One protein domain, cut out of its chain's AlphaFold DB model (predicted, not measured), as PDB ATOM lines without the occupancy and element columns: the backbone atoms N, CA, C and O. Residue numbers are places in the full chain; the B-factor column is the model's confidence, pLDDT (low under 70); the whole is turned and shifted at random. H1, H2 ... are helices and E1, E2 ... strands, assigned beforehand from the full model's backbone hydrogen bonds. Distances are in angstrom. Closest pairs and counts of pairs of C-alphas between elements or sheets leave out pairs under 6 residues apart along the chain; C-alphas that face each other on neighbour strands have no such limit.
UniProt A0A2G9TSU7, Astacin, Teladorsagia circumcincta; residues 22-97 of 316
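What this domain is: This is residues 22 to 97 of the 316 residues of the protein "Astacin" of Teladorsagia circumcincta (UniProt A0A2G9TSU7). A small sheet of three short parallel strands, E2, E1 and E3, has one long helix, H2, over one face, running along the strands and making two layers, a helix on one face of a sheet. The printed part begins with an arm whose residues 26 to 31 stick out, of which 29 to 31 belong to H1, and a long loop, residues 71 to 85, leads from E2 to E3. The printed part has 76 residues, with H1, E1, H2, E2 and E3 along the chain; the class is mixed, helices and strands, with only 31 residues in named elements. It is only just loose, close to compact, with a radius of gyration of the C-alphas of 13.9 A and spans of 39 by 31 by 25 A.

How they stand to each other: H1, residues 29 to 32, is not on the sheet. E1, residues 38 to 42, is the inner strand, and its pairing is staggered. Its residues 38 to 40 pair with E2, residues 68 to 70, at 36 degrees, with N 40 and O 69 2.9 A apart, within hydrogen-bond range. Its residues 40 to 42 pair with E3, residues 86 to 88, at 26 degrees, with N 41 and O 86 at 2.8 A. H2, residues 47 to 62, is on the sheet at a height of 10.0 A and lies over E1, at 4 degrees on the local plane. The closest C-alphas of H2 and E2 are those of Ala 57 and Phe 68, 6.3 A apart. E1, H2 and E2 form a strand-helix-strand unit, two parallel neighbour strands with a helix between, with a right-handed crossover. In H2 every O i to N i+4 pair is within hydrogen-bond range; H1 is too short for such a pair.

Where its parts are: H1 begins at C-alpha 29 (34.437, -54.580, -41.521). E1 measures 12.9 A and H2 22.1 A from first to last C-alpha. E3 ends at C-alpha 88 (52.255, -41.225, -45.572).

The domain as a whole: The C-alphas of Gln 22 and Pro 77, the two farthest apart, are 42.3 A apart. The printed part has no cut; the link from E2 to E3 is long, and the others are tight. Residues 22 to 31 have pLDDT under 70.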
ATOM      1  N   GLN A  22      34.750 -54.730 -56.096       55.44
ATOM      2  CA  GLN A  22      33.840 -54.960 -54.988       55.44
ATOM      3  C   GLN A  22      34.424 -54.342 -53.683       55.44
ATOM      4  O   GLN A  22      35.620 -54.509 -53.423       55.44
ATOM      5  N   ALA A  23      33.620 -53.636 -52.870       51.00
ATOM      6  CA  ALA A  23      34.040 -53.076 -51.576       51.00
ATOM      7  C   ALA A  23      34.007 -54.116 -50.438       51.00
ATOM      8  O   ALA A  23      32.961 -54.700 -50.151       51.00
ATOM      9  N   TYR A  24      35.142 -54.309 -49.756       55.94
ATOM     10  CA  TYR A  24      35.274 -55.273 -48.657       55.94
ATOM     11  C   TYR A  24      34.179 -55.077 -47.590       55.94
ATOM     12  O   TYR A  24      33.890 -53.949 -47.203       55.94
ATOM     13  N   ASN A  25      33.544 -56.163 -47.155       52.25
ATOM     14  CA  ASN A  25      32.359 -56.194 -46.295       52.25
ATOM     15  C   ASN A  25      32.289 -57.521 -45.508       52.25
ATOM     16  O   ASN A  25      31.387 -58.321 -45.719       52.25
ATOM     17  N   ASP A  26      33.266 -57.790 -44.640       50.62
ATOM     18  CA  ASP A  26      33.221 -58.898 -43.666       50.62
ATOM     19  C   ASP A  26      32.530 -58.482 -42.338       50.62
ATOM     20  O   ASP A  26      32.367 -57.301 -42.047       50.62
ATOM     21  N   LYS A  27      32.145 -59.418 -41.461       47.75
ATOM     22  CA  LYS A  27      31.578 -59.135 -40.119       47.75
ATOM     23  C   LYS A  27      32.509 -58.302 -39.224       47.75
ATOM     24  O   LYS A  27      32.040 -57.670 -38.279       47.75
ATOM     25  N   THR A  28      33.808 -58.266 -39.526       49.78
ATOM     26  CA  THR A  28      34.816 -57.408 -38.877       49.78
ATOM     27  C   THR A  28      34.980 -56.028 -39.542       49.78
ATOM     28  O   THR A  28      35.675 -55.160 -39.005       49.78
ATOM     29  N   TYR A  29      34.300 -55.770 -40.667       52.16
ATOM     30  CA  TYR A  29      34.437 -54.580 -41.521       52.16
ATOM     31  C   TYR A  29      34.183 -53.247 -40.808       52.16
ATOM     32  O   TYR A  29      34.842 -52.242 -41.090       52.16
ATOM     33  N   THR A  30      33.291 -53.229 -39.817       55.50
ATOM     34  CA  THR A  30      33.049 -52.045 -38.976       55.50
ATOM     35  C   THR A  30      34.316 -51.567 -38.259       55.50
ATOM     36  O   THR A  30      34.444 -50.376 -37.977       55.50
ATOM     37  N   THR A  31      35.288 -52.454 -38.017       59.88
ATOM     38  CA  THR A  31      36.573 -52.103 -37.393       59.88
ATOM     39  C   THR A  31      37.600 -51.534 -38.380       59.88
ATOM     40  O   THR A  31      38.470 -50.764 -37.953       59.88
ATOM     41  N   LEU A  32      37.473 -51.849 -39.677       70.81
ATOM     42  CA  LEU A  32      38.329 -51.365 -40.772       70.81
ATOM     43  C   LEU A  32      37.873 -50.014 -41.334       70.81
ATOM     44  O   LEU A  32      38.670 -49.293 -41.929       70.81
ATOM     45  N   LYS A  33      36.608 -49.639 -41.146       79.06
ATOM     46  CA  LYS A  33      36.077 -48.359 -41.620       79.06
ATOM     47  C   LYS A  33      36.590 -47.178 -40.786       79.06
ATOM     48  O   LYS A  33      36.560 -47.192 -39.553       79.06
ATOM     49  N   TRP A  34      36.981 -46.099 -41.464       85.50
ATOM     50  CA  TRP A  34      37.351 -44.825 -40.842       85.50
ATOM     51  C   TRP A  34      36.107 -44.038 -40.405       85.50
ATOM     52  O   TRP A  34      35.650 -43.126 -41.086       85.50
ATOM     53  N   SER A  35      35.524 -44.413 -39.266       83.75
ATOM     54  CA  SER A  35      34.202 -43.913 -38.848       83.75
ATOM     55  C   SER A  35      34.155 -42.421 -38.481       83.75
ATOM     56  O   SER A  35      33.106 -41.806 -38.620       83.75
ATOM     57  N   ASN A  36      35.280 -41.825 -38.067       84.81
ATOM     58  CA  ASN A  36      35.362 -40.419 -37.634       84.81
ATOM     59  C   ASN A  36      36.182 -39.548 -38.604       84.81
ATOM     60  O   ASN A  36      36.794 -38.560 -38.202       84.81
ATOM     61  N   GLY A  37      36.228 -39.939 -39.880       90.12
ATOM     62  CA  GLY A  37      37.144 -39.361 -40.859       90.12
ATOM     63  C   GLY A  37      38.550 -39.958 -40.784       90.12
ATOM     64  O   GLY A  37      38.859 -40.814 -39.951       90.12
ATOM     65  N   VAL A  38      39.396 -39.520 -41.709       94.56
ATOM     66  CA  VAL A  38      40.740 -40.037 -41.956       94.56
ATOM     67  C   VAL A  38      41.759 -38.983 -41.534       94.56
ATOM     68  O   VAL A  38      42.053 -38.034 -42.265       94.56
ATOM     69  N   ALA A  39      42.324 -39.138 -40.341       95.38
ATOM     70  CA  ALA A  39      43.502 -38.362 -39.976       95.38
ATOM     71  C   ALA A  39      44.717 -38.873 -40.766       95.38
ATOM     72  O   ALA A  39      44.849 -40.078 -40.983       95.38
ATOM     73  N   TYR A  40      45.623 -37.990 -41.180       96.31
ATOM     74  CA  TYR A  40      46.849 -38.377 -41.880       96.31
ATOM     75  C   TYR A  40      48.049 -37.534 -41.447       96.31
ATOM     76  O   TYR A  40      47.902 -36.384 -41.047       96.31
ATOM     77  N   MET A  41      49.248 -38.096 -41.544       96.06
ATOM     78  CA  MET A  41      50.521 -37.424 -41.298       96.06
ATOM     79  C   MET A  41      51.425 -37.609 -42.513       96.06
ATOM     80  O   MET A  41      51.591 -38.726 -42.997       96.06
ATOM     81  N   LEU A  42      52.037 -36.518 -42.969       95.94
ATOM     82  CA  LEU A  42      53.027 -36.526 -44.043       95.94
ATOM     83  C   LEU A  42      54.428 -36.532 -43.425       95.94
ATOM     84  O   LEU A  42      54.773 -35.608 -42.686       95.94
ATOM     85  N   PHE A  43      55.233 -37.557 -43.711       93.69
ATOM     86  CA  PHE A  43      56.556 -37.733 -43.112       93.69
ATOM     87  C   PHE A  43      57.623 -37.979 -44.186       93.69
ATOM     88  O   PHE A  43      57.477 -38.870 -45.016       93.69
ATOM     89  N   GLU A  44      58.690 -37.169 -44.165       91.62
ATOM     90  CA  GLU A  44      59.834 -37.268 -45.095       91.62
ATOM     91  C   GLU A  44      59.450 -37.279 -46.590       91.62
ATOM     92  O   GLU A  44      60.014 -38.006 -47.406       91.62
ATOM     93  N   LEU A  45      58.479 -36.439 -46.959       93.12
ATOM     94  CA  LEU A  45      58.052 -36.235 -48.346       93.12
ATOM     95  C   LEU A  45      58.562 -34.892 -48.886       93.12
ATOM     96  O   LEU A  45      58.665 -33.917 -48.135       93.12
ATOM     97  N   ASP A  46      58.830 -34.828 -50.189       94.69
ATOM     98  CA  ASP A  46      59.017 -33.565 -50.910       94.69
ATOM     99  C   ASP A  46      57.691 -32.788 -51.052       94.69
ATOM    100  O   ASP A  46      56.598 -33.337 -50.891       94.69
ATOM    101  N   GLU A  47      57.783 -31.480 -51.310       94.75
ATOM    102  CA  GLU A  47      56.612 -30.590 -51.363       94.75
ATOM    103  C   GLU A  47      55.644 -30.931 -52.500       94.75
ATOM    104  O   GLU A  47      54.430 -30.791 -52.340       94.75
ATOM    105  N   GLU A  48      56.157 -31.433 -53.623       93.00
ATOM    106  CA  GLU A  48      55.336 -31.873 -54.747       93.00
ATOM    107  C   GLU A  48      54.462 -33.066 -54.344       93.00
ATOM    108  O   GLU A  48      53.242 -33.034 -54.512       93.00
ATOM    109  N   THR A  49      55.052 -34.077 -53.708       92.88
ATOM    110  CA  THR A  49      54.336 -35.259 -53.216       92.88
ATOM    111  C   THR A  49      53.322 -34.888 -52.135       92.88
ATOM    112  O   THR A  49      52.189 -35.379 -52.154       92.88
ATOM    113  N   LYS A  50      53.676 -33.981 -51.211       95.06
ATOM    114  CA  LYS A  50      52.729 -33.465 -50.203       95.06
ATOM    115  C   LYS A  50      51.537 -32.772 -50.859       95.06
ATOM    116  O   LYS A  50      50.397 -33.022 -50.466       95.06
ATOM    117  N   SER A  51      51.794 -31.913 -51.845       93.88
ATOM    118  CA  SER A  51      50.762 -31.189 -52.593       93.88
ATOM    119  C   SER A  51      49.835 -32.154 -53.332       93.88
ATOM    120  O   SER A  51      48.614 -32.070 -53.184       93.88
ATOM    121  N   SER A  52      50.399 -33.136 -54.034       92.38
ATOM    122  CA  SER A  52      49.650 -34.171 -54.752       92.38
ATOM    123  C   SER A  52      48.764 -35.001 -53.823       92.38
ATOM    124  O   SER A  52      47.578 -35.174 -54.107       92.38
ATOM    125  N   PHE A  53      49.277 -35.441 -52.666       94.94
ATOM    126  CA  PHE A  53      48.462 -36.160 -51.680       94.94
ATOM    127  C   PHE A  53      47.301 -35.301 -51.166       94.94
ATOM    128  O   PHE A  53      46.164 -35.765 -51.103       94.94
ATOM    129  N   LYS A  54      47.562 -34.031 -50.828       95.69
ATOM    130  CA  LYS A  54      46.528 -33.102 -50.343       95.69
ATOM    131  C   LYS A  54      45.447 -32.852 -51.392       95.69
ATOM    132  O   LYS A  54      44.267 -32.852 -51.043       95.69
ATOM    133  N   LYS A  55      45.826 -32.689 -52.664       94.06
ATOM    134  CA  LYS A  55      44.880 -32.584 -53.785       94.06
ATOM    135  C   LYS A  55      44.021 -33.846 -53.900       94.06
ATOM    136  O   LYS A  55      42.800 -33.733 -53.927       94.06
ATOM    137  N   ALA A  56      44.625 -35.034 -53.865       94.31
ATOM    138  CA  ALA A  56      43.894 -36.301 -53.930       94.31
ATOM    139  C   ALA A  56      42.936 -36.504 -52.742       94.31
ATOM    140  O   ALA A  56      41.777 -36.866 -52.933       94.31
ATOM    141  N   ALA A  57      43.376 -36.215 -51.514       96.31
ATOM    142  CA  ALA A  57      42.516 -36.259 -50.331       96.31
ATOM    143  C   ALA A  57      41.335 -35.285 -50.467       96.31
ATOM    144  O   ALA A  57      40.195 -35.640 -50.170       96.31
ATOM    145  N   LYS A  58      41.592 -34.078 -50.986       96.19
ATOM    146  CA  LYS A  58      40.554 -33.081 -51.255       96.19
ATOM    147  C   LYS A  58      39.548 -33.545 -52.314       96.19
ATOM    148  O   LYS A  58      38.361 -33.305 -52.122       96.19
ATOM    149  N   LEU A  59      39.976 -34.241 -53.371       95.81
ATOM    150  CA  LEU A  59      39.059 -34.805 -54.370       95.81
ATOM    151  C   LEU A  59      38.002 -35.702 -53.720       95.81
ATOM    152  O   LEU A  59      36.812 -35.494 -53.946       95.81
ATOM    153  N   TRP A  60      38.426 -36.625 -52.855       96.88
ATOM    154  CA  TRP A  60      37.507 -37.476 -52.101       96.88
ATOM    155  C   TRP A  60      36.656 -36.688 -51.109       96.88
ATOM    156  O   TRP A  60      35.467 -36.968 -50.979       96.88
ATOM    157  N   MET A  61      37.233 -35.710 -50.405       96.75
ATOM    158  CA  MET A  61      36.468 -34.883 -49.468       96.75
ATOM    159  C   MET A  61      35.344 -34.133 -50.164       96.75
ATOM    160  O   MET A  61      34.244 -34.102 -49.632       96.75
ATOM    161  N   ASP A  62      35.606 -33.529 -51.318       96.25
ATOM    162  CA  ASP A  62      34.658 -32.635 -51.982       96.25
ATOM    163  C   ASP A  62      33.355 -33.361 -52.365       96.25
ATOM    164  O   ASP A  62      32.287 -32.816 -52.109       96.25
ATOM    165  N   ASP A  63      33.433 -34.611 -52.841       96.75
ATOM    166  CA  ASP A  63      32.273 -35.382 -53.328       96.75
ATOM    167  C   ASP A  63      31.812 -36.502 -52.373       96.75
ATOM    168  O   ASP A  63      31.017 -37.372 -52.737       96.75
ATOM    169  N   THR A  64      32.306 -36.527 -51.133       96.94
ATOM    170  CA  THR A  64      31.865 -37.491 -50.112       96.94
ATOM    171  C   THR A  64      31.655 -36.812 -48.762       96.94
ATOM    172  O   THR A  64      32.084 -35.684 -48.531       96.94
ATOM    173  N   CYS A  65      31.031 -37.505 -47.811       95.69
ATOM    174  CA  CYS A  65      30.977 -37.056 -46.417       95.69
ATOM    175  C   CYS A  65      32.269 -37.347 -45.621       95.69
ATOM    176  O   CYS A  65      32.349 -37.026 -44.435       95.69
ATOM    177  N   ILE A  66      33.290 -37.949 -46.243       95.94
ATOM    178  CA  ILE A  66      34.527 -38.360 -45.570       95.94
ATOM    179  C   ILE A  66      35.436 -37.145 -45.404       95.94
ATOM    180  O   ILE A  66      35.783 -36.476 -46.374       95.94
ATOM    181  N   ASN A  67      35.850 -36.859 -44.171       96.44
ATOM    182  CA  ASN A  67      36.812 -35.796 -43.886       96.44
ATOM    183  C   ASN A  67      38.230 -36.358 -43.829       96.44
ATOM    184  O   ASN A  67      38.459 -37.341 -43.130       96.44
ATOM    185  N   PHE A  68      39.176 -35.701 -44.497       97.38
ATOM    186  CA  PHE A  68      40.603 -35.933 -44.298       97.38
ATOM    187  C   PHE A  68      41.185 -34.782 -43.477       97.38
ATOM    188  O   PHE A  68      40.882 -33.615 -43.724       97.38
ATOM    189  N   THR A  69      42.009 -35.086 -42.478       96.00
ATOM    190  CA  THR A  69      42.570 -34.068 -41.577       96.00
ATOM    191  C   THR A  69      44.056 -34.300 -41.362       96.00
ATOM    192  O   THR A  69      44.467 -35.364 -40.906       96.00
ATOM    193  N   GLU A  70      44.868 -33.293 -41.682       96.00
ATOM    194  CA  GLU A  70      46.310 -33.360 -41.461       96.00
ATOM    195  C   GLU A  70      46.623 -33.240 -39.966       96.00
ATOM    196  O   GLU A  70      46.265 -32.263 -39.307       96.00
ATOM    197  N   TYR A  71      47.338 -34.222 -39.432       95.31
ATOM    198  CA  TYR A  71      47.950 -34.175 -38.117       95.31
ATOM    199  C   TYR A  71      49.429 -33.815 -38.263       95.31
ATOM    200  O   TYR A  71      50.259 -34.641 -38.652       95.31
ATOM    201  N   ASN A  72      49.762 -32.572 -37.909       94.00
ATOM    202  CA  ASN A  72      51.134 -32.078 -37.896       94.00
ATOM    203  C   ASN A  72      51.588 -31.775 -36.450       94.00
ATOM    204  O   ASN A  72      51.210 -30.741 -35.888       94.00
ATOM    205  N   PRO A  73      52.425 -32.633 -35.830       92.50
ATOM    206  CA  PRO A  73      52.880 -32.458 -34.448       92.50
ATOM    207  C   PRO A  73      53.850 -31.279 -34.254       92.50
ATOM    208  O   PRO A  73      54.197 -30.953 -33.110       92.50
ATOM    209  N   MET A  74      54.312 -30.655 -35.344       91.88
ATOM    210  CA  MET A  74      55.216 -29.506 -35.304       91.88
ATOM    211  C   MET A  74      54.479 -28.174 -35.124       91.88
ATOM    212  O   MET A  74      55.087 -27.221 -34.639       91.88
ATOM    213  N   ILE A  75      53.179 -28.106 -35.441       92.44
ATOM    214  CA  ILE A  75      52.368 -26.896 -35.235       92.44
ATOM    215  C   ILE A  75      52.287 -26.566 -33.732       92.44
ATOM    216  O   ILE A  75      52.317 -27.458 -32.874       92.44
ATOM    217  N   ARG A  76      52.252 -25.267 -33.401       93.81
ATOM    218  CA  ARG A  76      52.144 -24.752 -32.029       93.81
ATOM    219  C   ARG A  76      50.878 -23.889 -31.872       93.81
ATOM    220  O   ARG A  76      50.682 -23.010 -32.706       93.81
ATOM    221  N   PRO A  77      50.053 -24.103 -30.822       92.12
ATOM    222  CA  PRO A  77      50.177 -25.148 -29.794       92.12
ATOM    223  C   PRO A  77      50.053 -26.561 -30.390       92.12
ATOM    224  O   PRO A  77      49.437 -26.742 -31.437       92.12
ATOM    225  N   LYS A  78      50.704 -27.551 -29.758       93.38
ATOM    226  CA  LYS A  78      50.744 -28.925 -30.284       93.38
ATOM    227  C   LYS A  78      49.312 -29.472 -30.374       93.38
ATOM    228  O   LYS A  78      48.645 -29.515 -29.338       93.38
ATOM    229  N   PRO A  79      48.850 -29.915 -31.555       93.25
ATOM    230  CA  PRO A  79      47.512 -30.472 -31.682       93.25
ATOM    231  C   PRO A  79      47.396 -31.809 -30.927       93.25
ATOM    232  O   PRO A  79      48.399 -32.523 -30.783       93.25
ATOM    233  N   PRO A  80      46.191 -32.174 -30.451       93.25
ATOM    234  CA  PRO A  80      45.957 -33.481 -29.848       93.25
ATOM    235  C   PRO A  80      46.287 -34.587 -30.857       93.25
ATOM    236  O   PRO A  80      45.935 -34.501 -32.034       93.25
ATOM    237  N   LYS A  81      46.993 -35.626 -30.399       92.06
ATOM    238  CA  LYS A  81      47.359 -36.761 -31.253       92.06
ATOM    239  C   LYS A  81      46.104 -37.605 -31.533       92.06
ATOM    240  O   LYS A  81      45.478 -38.039 -30.566       92.06
ATOM    241  N   PRO A  82      45.756 -37.878 -32.802       91.38
ATOM    242  CA  PRO A  82      44.654 -38.778 -33.127       91.38
ATOM    243  C   PRO A  82      44.991 -40.224 -32.735       91.38
ATOM    244  O   PRO A  82      46.151 -40.638 -32.796       91.38
ATOM    245  N   GLU A  83      43.968 -40.991 -32.354       87.88
ATOM    246  CA  GLU A  83      44.096 -42.410 -31.984       87.88
ATOM    247  C   GLU A  83      44.633 -43.255 -33.150       87.88
ATOM    248  O   GLU A  83      45.572 -44.033 -32.985       87.88
ATOM    249  N   HIS A  84      44.086 -43.029 -34.348       87.88
ATOM    250  CA  HIS A  84      44.516 -43.650 -35.597       87.88
ATOM    251  C   HIS A  84      44.712 -42.578 -36.668       87.88
ATOM    252  O   HIS A  84      43.911 -41.649 -36.769       87.88
ATOM    253  N   TYR A  85      45.759 -42.713 -37.479       91.19
ATOM    254  CA  TYR A  85      46.016 -41.854 -38.631       91.19
ATOM    255  C   TYR A  85      46.819 -42.611 -39.692       91.19
ATOM    256  O   TYR A  85      47.594 -43.507 -39.363       91.19
ATOM    257  N   LEU A  86      46.653 -42.233 -40.957       92.81
ATOM    258  CA  LEU A  86      47.489 -42.706 -42.054       92.81
ATOM    259  C   LEU A  86      48.871 -42.061 -41.961       92.81
ATOM    260  O   LEU A  86      48.985 -40.835 -41.948       92.81
ATOM    261  N   LEU A  87      49.924 -42.871 -41.919       92.69
ATOM    262  CA  LEU A  87      51.295 -42.387 -42.037       92.69
ATOM    263  C   LEU A  87      51.723 -42.471 -43.506       92.69
ATOM    264  O   LEU A  87      51.916 -43.562 -44.036       92.69
ATOM    265  N   VAL A  88      51.860 -41.320 -44.162       94.69
ATOM    266  CA  VAL A  88      52.255 -41.225 -45.572       94.69
ATOM    267  C   VAL A  88      53.755 -40.973 -45.644       94.69
ATOM    268  O   VAL A  88      54.239 -39.939 -45.177       94.69
ATOM    269  N   ILE A  89      54.474 -41.929 -46.225       93.00
ATOM    270  CA  ILE A  89      55.937 -41.950 -46.307       93.00
ATOM    271  C   ILE A  89      56.404 -42.312 -47.710       93.00
ATOM    272  O   ILE A  89      55.673 -42.924 -48.491       93.00
ATOM    273  N   LYS A  90      57.657 -41.974 -48.015       92.25
ATOM    274  CA  LYS A  90      58.313 -42.406 -49.245       92.25
ATOM    275  C   LYS A  90      58.721 -43.875 -49.129       92.25
ATOM    276  O   LYS A  90      59.614 -44.221 -48.362       92.25
ATOM    277  N   GLY A  91      58.063 -44.733 -49.903       86.81
ATOM    278  CA  GLY A  91      58.383 -46.156 -50.014       86.81
ATOM    279  C   GLY A  91      59.040 -46.525 -51.351       86.81
ATOM    280  O   GLY A  91      59.149 -45.690 -52.248       86.81
ATOM    281  N   PRO A  92      59.436 -47.799 -51.535       84.31
ATOM    282  CA  PRO A  92      59.946 -48.320 -52.811       84.31
ATOM    283  C   PRO A  92      58.860 -48.461 -53.898       84.31
ATOM    284  O   PRO A  92      59.148 -48.909 -55.008       84.31
ATOM    285  N   GLY A  93      57.608 -48.139 -53.574       83.44
ATOM    286  CA  GLY A  93      56.448 -48.182 -54.455       83.44
ATOM    287  C   GLY A  93      55.216 -47.598 -53.760       83.44
ATOM    288  O   GLY A  93      55.307 -47.134 -52.624       83.44
ATOM    289  N   CYS A  94      54.072 -47.645 -54.442       84.44
ATOM    290  CA  CYS A  94      52.797 -47.154 -53.926       84.44
ATOM    291  C   CYS A  94      51.961 -48.328 -53.401       84.44
ATOM    292  O   CYS A  94      51.602 -49.220 -54.169       84.44
ATOM    293  N   SER A  95      51.652 -48.334 -52.107       83.44
ATOM    294  CA  SER A  95      50.787 -49.333 -51.470       83.44
ATOM    295  C   SER A  95      50.145 -48.763 -50.210       83.44
ATOM    296  O   SER A  95      50.690 -47.849 -49.594       83.44
ATOM    297  N   SER A  96      49.007 -49.321 -49.811       82.94
ATOM    298  CA  SER A  96      48.326 -48.996 -48.558       82.94
ATOM    299  C   SER A  96      47.605 -50.235 -48.034       82.94
ATOM    300  O   SER A  96      47.238 -51.104 -48.827       82.94
ATOM    301  N   ASP A  97      47.409 -50.302 -46.720       79.38
ATOM    302  CA  ASP A  97      46.550 -51.310 -46.104       79.38
ATOM    303  C   ASP A  97      45.080 -51.048 -46.468       79.38
ATOM    304  O   ASP A  97      44.663 -49.907 -46.697       79.38
TER     305      ASP A  97